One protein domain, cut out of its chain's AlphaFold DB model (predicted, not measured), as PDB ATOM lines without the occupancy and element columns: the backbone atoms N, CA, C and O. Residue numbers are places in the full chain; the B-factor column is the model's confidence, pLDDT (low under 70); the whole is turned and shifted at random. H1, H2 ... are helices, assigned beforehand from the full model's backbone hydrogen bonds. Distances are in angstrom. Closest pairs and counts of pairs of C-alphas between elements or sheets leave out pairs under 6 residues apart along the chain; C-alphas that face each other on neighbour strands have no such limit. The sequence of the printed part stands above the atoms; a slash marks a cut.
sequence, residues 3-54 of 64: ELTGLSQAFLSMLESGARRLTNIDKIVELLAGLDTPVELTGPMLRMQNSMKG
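AT A GLANCE: This is residues 3 to 54 of the 64 residues of the protein "Transcriptional regulator" of Streptomyces fodineus (UniProt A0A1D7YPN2). Three short helices are strung out in a loose row, H1 at one end, H2 in the middle and H3 at the other end, with no two of them clearly touching. H2 and H3 stand crosswise near each other, H1 is set off from both, and residues 3 to 5 lie beside the end of H2 before the printed part goes on to H1. The printed part has 52 residues with three named helices, in the order H1, H2, H3, and no named strand; the class is all helix, with 28 of the 52 residues in named helices. It is only just compact, close to loose, with a radius of gyration of the C-alphas of 11.5 A, and it is only just elongated, spanning 30 by 20 by 16 A.

HOW THE PARTS SIT: After residues 3 to 8, the first helix is H1, residues 9 to 16. H2, residues 25 to 34, follows after a short link, and H1 and H2 are apart. H3, residues 44 to 53, is close to H2 but not clearly touching it, with 1 pair of C-alphas within 8 A. That closest pair is the C-alphas of Val 29 and Leu 46, 7.4 A apart. The lines of H2 and H3 stand at 73 degrees, only just about perpendicular, and their centres are 11.4 A apart. H1 and H3 are apart. Every O i to N i+4 pair is within hydrogen-bond range in H1 and H2; in H3 it is 5 of 6.

IN THESE COORDINATES: H1 runs from Gln 9, with its C-alpha at (196.607, 132.122, 129.882), to Glu 16, 10.5 A from first to last C-alpha. H2 runs from Ile 25, with its C-alpha at (213.300, 124.474, 127.334), to Gly 34, 14.1 A from first to last C-alpha. Between H2 and H3, residues 39 to 41 are a helical run too short to bear a name. H3 runs from Pro 44 to Lys 53, 14.7 A, and ends with C-alpha 53 at (211.731, 111.596, 131.312).

THE WHOLE: The two C-alphas farthest apart are those of Ala 19 and Gly 54, 32.8 A. The C-alphas of Glu 3 and Gly 54, the first and last printed, are 21.9 A apart. The printed part has no cut. The links are short, 8 residues between H1 and H2 and 9 between H2 and H3, and no link is long. The mean pLDDT of the printed part is 86.6, and the model's confidence is low, under 70, at residues 49 to 54, of which 49 to 53 belong to H3.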
ATOM      1  N   GLU A   3     195.019 125.029 130.794       89.25
ATOM      2  CA  GLU A   3     194.886 123.782 131.565       89.25
ATOM      3  C   GLU A   3     195.626 122.598 130.927       89.25
ATOM      4  O   GLU A   3     196.220 121.800 131.636       89.25
ATOM      5  N   LEU A   4     195.641 122.517 129.592       89.94
ATOM      6  CA  LEU A   4     196.300 121.429 128.857       89.94
ATOM      7  C   LEU A   4     197.826 121.493 128.965       89.94
ATOM      8  O   LEU A   4     198.489 120.472 129.055       89.94
ATOM      9  N   THR A   5     198.381 122.702 128.946       89.50
ATOM     10  CA  THR A   5     199.831 122.941 128.827       89.50
ATOM     11  C   THR A   5     200.494 123.284 130.155       89.50
ATOM     12  O   THR A   5     201.710 123.427 130.205       89.50
ATOM     13  N   GLY A   6     199.713 123.499 131.220       88.94
ATOM     14  CA  GLY A   6     200.204 124.017 132.503       88.94
ATOM     15  C   GLY A   6     200.668 125.482 132.459       88.94
ATOM     16  O   GLY A   6     201.032 126.052 133.487       88.94
ATOM     17  N   LEU A   7     200.632 126.127 131.289       91.94
ATOM     18  CA  LEU A   7     201.033 127.518 131.113       91.94
ATOM     19  C   LEU A   7     199.870 128.461 131.421       91.94
ATOM     20  O   LEU A   7     198.725 128.223 131.044       91.94
ATOM     21  N   SER A   8     200.161 129.595 132.063       94.06
ATOM     22  CA  SER A   8     199.120 130.585 132.340       94.06
ATOM     23  C   SER A   8     198.557 131.184 131.046       94.06
ATOM     24  O   SER A   8     199.276 131.391 130.066       94.06
ATOM     25  N   GLN A   9     197.265 131.528 131.051       95.00
ATOM     26  CA  GLN A   9     196.607 132.122 129.882       95.00
ATOM     27  C   GLN A   9     197.299 133.420 129.431       95.00
ATOM     28  O   GLN A   9     197.529 133.609 128.240       95.00
ATOM     29  N   ALA A  10     197.717 134.272 130.374       94.94
ATOM     30  CA  ALA A  10     198.452 135.497 130.060       94.94
ATOM     31  C   ALA A  10     199.794 135.206 129.364       94.94
ATOM     32  O   ALA A  10     200.207 135.936 128.464       94.94
ATOM     33  N   PHE A  11     200.477 134.126 129.755       93.31
ATOM     34  CA  PHE A  11     201.716 133.708 129.110       93.31
ATOM     35  C   PHE A  11     201.469 133.237 127.674       93.31
ATOM     36  O   PHE A  11     202.166 133.695 126.771       93.31
ATOM     37  N   LEU A  12     200.453 132.398 127.459       94.00
ATOM     38  CA  LEU A  12     200.052 131.932 126.127       94.00
ATOM     39  C   LEU A  12     199.668 133.100 125.206       94.00
ATOM     40  O   LEU A  12     200.168 133.183 124.090       94.00
ATOM     41  N   SER A  13     198.897 134.068 125.704       96.12
ATOM     42  CA  SER A  13     198.517 135.262 124.937       96.12
ATOM     43  C   SER A  13     199.730 136.091 124.483       96.12
ATOM     44  O   SER A  13     199.787 136.560 123.343       96.12
ATOM     45  N   MET A  14     200.746 136.240 125.340       96.19
ATOM     46  CA  MET A  14     201.999 136.907 124.960       96.19
ATOM     47  C   MET A  14     202.802 136.123 123.913       96.19
ATOM     48  O   MET A  14     203.506 136.739 123.116       96.19
ATOM     49  N   LEU A  15     202.725 134.786 123.913       95.25
ATOM     50  CA  LEU A  15     203.369 133.966 122.883       95.25
ATOM     51  C   LEU A  15     202.658 134.115 121.535       95.25
ATOM     52  O   LEU A  15     203.308 134.385 120.530       95.25
ATOM     53  N   GLU A  16     201.331 133.988 121.523       94.62
ATOM     54  CA  GLU A  16     200.502 134.045 120.310       94.62
ATOM     55  C   GLU A  16     200.552 135.419 119.632       94.62
ATOM     56  O   GLU A  16     200.579 135.511 118.407       94.62
ATOM     57  N   SER A  17     200.633 136.496 120.421       97.19
ATOM     58  CA  SER A  17     200.818 137.862 119.909       97.19
ATOM     59  C   SER A  17     202.251 138.169 119.454       97.19
ATOM     60  O   SER A  17     202.505 139.246 118.918       97.19
ATOM     61  N   GLY A  18     203.209 137.269 119.698       95.56
ATOM     62  CA  GLY A  18     204.629 137.496 119.420       95.56
ATOM     63  C   GLY A  18     205.317 138.479 120.377       95.56
ATOM     64  O   GLY A  18     206.509 138.748 120.220       95.56
ATOM     65  N   ALA A  19     204.609 138.983 121.394       96.31
ATOM     66  CA  ALA A  19     205.162 139.863 122.425       96.31
ATOM     67  C   ALA A  19     206.241 139.169 123.276       96.31
ATOM     68  O   ALA A  19     207.073 139.827 123.904       96.31
ATOM     69  N   ARG A  20     206.249 137.830 123.295       94.12
ATOM     70  CA  ARG A  20     207.242 137.018 123.997       94.12
ATOM     71  C   ARG A  20     207.681 135.823 123.162       94.12
ATOM     72  O   ARG A  20     206.866 135.134 122.563       94.12
ATOM     73  N   ARG A  21     208.982 135.525 123.192       94.69
ATOM     74  CA  ARG A  21     209.532 134.273 122.655       94.69
ATOM     75  C   ARG A  21     209.561 133.194 123.732       94.69
ATOM     76  O   ARG A  21     209.940 133.464 124.873       94.69
ATOM     77  N   LEU A  22     209.215 131.969 123.353       92.25
ATOM     78  CA  LEU A  22     209.360 130.794 124.203       92.25
ATOM     79  C   LEU A  22     210.771 130.215 124.037       92.25
ATOM     80  O   LEU A  22     211.047 129.521 123.065       92.25
ATOM     81  N   THR A  23     211.680 130.556 124.951       91.56
ATOM     82  CA  THR A  23     213.099 130.143 124.891       91.56
ATOM     83  C   THR A  23     213.528 129.237 126.042       91.56
ATOM     84  O   THR A  23     214.604 128.650 125.992       91.56
ATOM     85  N   ASN A  24     212.705 129.118 127.086       90.50
ATOM     86  CA  ASN A  24     212.955 128.205 128.195       90.50
ATOM     87  C   ASN A  24     212.544 126.785 127.779       90.50
ATOM     88  O   ASN A  24     211.381 126.566 127.444       90.50
ATOM     89  N   ILE A  25     213.494 125.850 127.808       88.75
ATOM     90  CA  ILE A  25     213.300 124.474 127.334       88.75
ATOM     91  C   ILE A  25     212.230 123.738 128.145       88.75
ATOM     92  O   ILE A  25     211.389 123.084 127.539       88.75
ATOM     93  N   ASP A  26     212.189 123.892 129.467       87.94
ATOM     94  CA  ASP A  26     211.194 123.215 130.310       87.94
ATOM     95  C   ASP A  26     209.769 123.612 129.912       87.94
ATOM     96  O   ASP A  26     208.908 122.760 129.717       87.94
ATOM     97  N   LYS A  27     209.549 124.906 129.659       89.50
ATOM     98  CA  LYS A  27     208.251 125.414 129.189       89.50
ATOM     99  C   LYS A  27     207.917 124.995 127.759       89.50
ATOM    100  O   LYS A  27     206.742 124.893 127.418       89.50
ATOM    101  N   ILE A  28     208.927 124.789 126.911       90.69
ATOM    102  CA  ILE A  28     208.729 124.203 125.578       90.69
ATOM    103  C   ILE A  28     208.249 122.761 125.733       90.69
ATOM    104  O   ILE A  28     207.280 122.379 125.088       90.69
ATOM    105  N   VAL A  29     208.884 121.978 126.606       88.69
ATOM    106  CA  VAL A  29     208.494 120.588 126.869       88.69
ATOM    107  C   VAL A  29     207.078 120.514 127.446       88.69
ATOM    108  O   VAL A  29     206.277 119.737 126.941       88.69
ATOM    109  N   GLU A  30     206.736 121.348 128.433       89.50
ATOM    110  CA  GLU A  30     205.376 121.428 128.999       89.50
ATOM    111  C   GLU A  30     204.323 121.774 127.942       89.50
ATOM    112  O   GLU A  30     203.281 121.122 127.861       89.50
ATOM    113  N   LEU A  31     204.614 122.759 127.085       91.44
ATOM    114  CA  LEU A  31     203.732 123.128 125.983       91.44
ATOM    115  C   LEU A  31     203.519 121.954 125.022       91.44
ATOM    116  O   LEU A  31     202.380 121.626 124.711       91.44
ATOM    117  N   LEU A  32     204.599 121.330 124.550       91.31
ATOM    118  CA  LEU A  32     204.528 120.244 123.570       91.31
ATOM    119  C   LEU A  32     203.841 118.999 124.139       91.31
ATOM    120  O   LEU A  32     203.045 118.384 123.434       91.31
ATOM    121  N   ALA A  33     204.093 118.671 125.408       87.44
ATOM    122  CA  ALA A  33     203.421 117.579 126.107       87.44
ATOM    123  C   ALA A  33     201.917 117.850 126.262       87.44
ATOM    124  O   ALA A  33     201.102 116.985 125.967       87.44
ATOM    125  N   GLY A  34     201.534 119.071 126.649       89.81
ATOM    126  CA  GLY A  34     200.125 119.452 126.765       89.81
ATOM    127  C   GLY A  34     199.366 119.501 125.438       89.81
ATOM    128  O   GLY A  34     198.141 119.409 125.417       89.81
ATOM    129  N   LEU A  35     200.088 119.654 124.329       91.12
ATOM    130  CA  LEU A  35     199.548 119.566 122.972       91.12
ATOM    131  C   LEU A  35     199.566 118.143 122.408       91.12
ATOM    132  O   LEU A  35     199.197 117.972 121.249       91.12
ATOM    133  N   ASP A  36     200.025 117.161 123.188       89.06
ATOM    134  CA  ASP A  36     200.228 115.778 122.750       89.06
ATOM    135  C   ASP A  36     201.046 115.703 121.446       89.06
ATOM    136  O   ASP A  36     200.718 115.005 120.487       89.06
ATOM    137  N   THR A  37     202.094 116.531 121.362       89.69
ATOM    138  CA  THR A  37     202.898 116.645 120.141       89.69
ATOM    139  C   THR A  37     203.769 115.399 119.969       89.69
ATOM    140  O   THR A  37     204.596 115.127 120.845       89.69
ATOM    141  N   PRO A  38     203.689 114.695 118.823       88.00
ATOM    142  CA  PRO A  38     204.545 113.547 118.549       88.00
ATOM    143  C   PRO A  38     206.033 113.909 118.612       88.00
ATOM    144  O   PRO A  38     206.477 114.920 118.050       88.00
ATOM    145  N   VAL A  39     206.830 113.067 119.271       84.44
ATOM    146  CA  VAL A  39     208.264 113.305 119.510       84.44
ATOM    147  C   VAL A  39     209.065 113.393 118.204       84.44
ATOM    148  O   VAL A  39     210.072 114.108 118.118       84.44
ATOM    149  N   GLU A  40     208.587 112.752 117.143       86.31
ATOM    150  CA  GLU A  40     209.157 112.773 115.797       86.31
ATOM    151  C   GLU A  40     209.092 114.170 115.171       86.31
ATOM    152  O   GLU A  40     209.948 114.510 114.355       86.31
ATOM    153  N   LEU A  41     208.144 115.014 115.591       88.00
ATOM    154  CA  LEU A  41     208.028 116.401 115.131       88.00
ATOM    155  C   LEU A  41     208.942 117.363 115.904       88.00
ATOM    156  O   LEU A  41     209.075 118.529 115.534       88.00
ATOM    157  N   THR A  42     209.605 116.885 116.960       86.19
ATOM    158  CA  THR A  42     210.524 117.693 117.769       86.19
ATOM    159  C   THR A  42     211.973 117.571 117.288       86.19
ATOM    160  O   THR A  42     212.370 116.580 116.672       86.19
ATOM    161  N   GLY A  43     212.791 118.595 117.556       83.38
ATOM    162  CA  GLY A  43     214.219 118.581 117.223       83.38
ATOM    163  C   GLY A  43     215.040 117.645 118.131       83.38
ATOM    164  O   GLY A  43     214.607 117.346 119.245       83.38
ATOM    165  N   PRO A  44     216.258 117.229 117.720       81.44
ATOM    166  CA  PRO A  44     217.073 116.241 118.446       81.44
ATOM    167  C   PRO A  44     217.294 116.550 119.935       81.44
ATOM    168  O   PRO A  44     217.257 115.648 120.766       81.44
ATOM    169  N   MET A  45     217.467 117.833 120.276       80.06
ATOM    170  CA  MET A  45     217.644 118.291 121.659       80.06
ATOM    171  C   MET A  45     216.436 117.977 122.552       80.06
ATOM    172  O   MET A  45     216.615 117.646 123.718       80.06
ATOM    173  N   LEU A  46     215.215 118.065 122.016       78.69
ATOM    174  CA  LEU A  46     213.982 117.817 122.769       78.69
ATOM    175  C   LEU A  46     213.648 116.323 122.831       78.69
ATOM    176  O   LEU A  46     213.216 115.849 123.880       78.69
ATOM    177  N   ARG A  47     213.936 115.562 121.764       78.44
ATOM    178  CA  ARG A  47     213.787 114.095 121.773       78.44
ATOM    179  C   ARG A  47     214.596 113.449 122.897       78.44
ATOM    180  O   ARG A  47     214.063 112.624 123.628       78.44
ATOM    181  N   MET A  48     215.847 113.882 123.083       71.94
ATOM    182  CA  MET A  48     216.729 113.363 124.136       71.94
ATOM    183  C   MET A  48     216.190 113.630 125.551       71.94
ATOM    184  O   MET A  48     216.329 112.781 126.424       71.94
ATOM    185  N   GLN A  49     215.546 114.779 125.783       69.38
ATOM    186  CA  GLN A  49     214.926 115.105 127.075       69.38
ATOM    187  C   GLN A  49     213.695 114.231 127.346       69.38
ATOM    188  O   GLN A  49     213.501 113.782 128.474       69.38
ATOM    189  N   ASN A  50     212.900 113.933 126.311       64.25
ATOM    190  CA  ASN A  50     211.743 113.049 126.445       64.25
ATOM    191  C   ASN A  50     212.164 111.601 126.749       64.25
ATOM    192  O   ASN A  50     211.580 110.978 127.628       64.25
ATOM    193  N   SER A  51     213.238 111.103 126.121       63.94
ATOM    194  CA  SER A  51     213.836 109.791 126.436       63.94
ATOM    195  C   SER A  51     214.463 109.703 127.835       63.94
ATOM    196  O   SER A  51     214.689 108.607 128.331       63.94
ATOM    197  N   MET A  52     214.779 110.837 128.474       61.09
ATOM    198  CA  MET A  52     215.250 110.871 129.866       61.09
ATOM    199  C   MET A  52     214.102 110.982 130.879       61.09
ATOM    200  O   MET A  52     214.285 110.622 132.039       61.09
ATOM    201  N   LYS A  53     212.927 111.477 130.461       58.91
ATOM    202  CA  LYS A  53     211.731 111.596 131.312       58.91
ATOM    203  C   LYS A  53     210.810 110.371 131.212       58.91
ATOM    204  O   LYS A  53     210.147 110.048 132.190       58.91
ATOM    205  N   GLY A  54     210.826 109.676 130.075       58.62
ATOM    206  CA  GLY A  54     210.335 108.310 129.910       58.62
ATOM    207  C   GLY A  54     211.521 107.368 129.718       58.62
ATOM    208  O   GLY A  54     212.013 107.228 128.601       58.62
TER     209      GLY A  54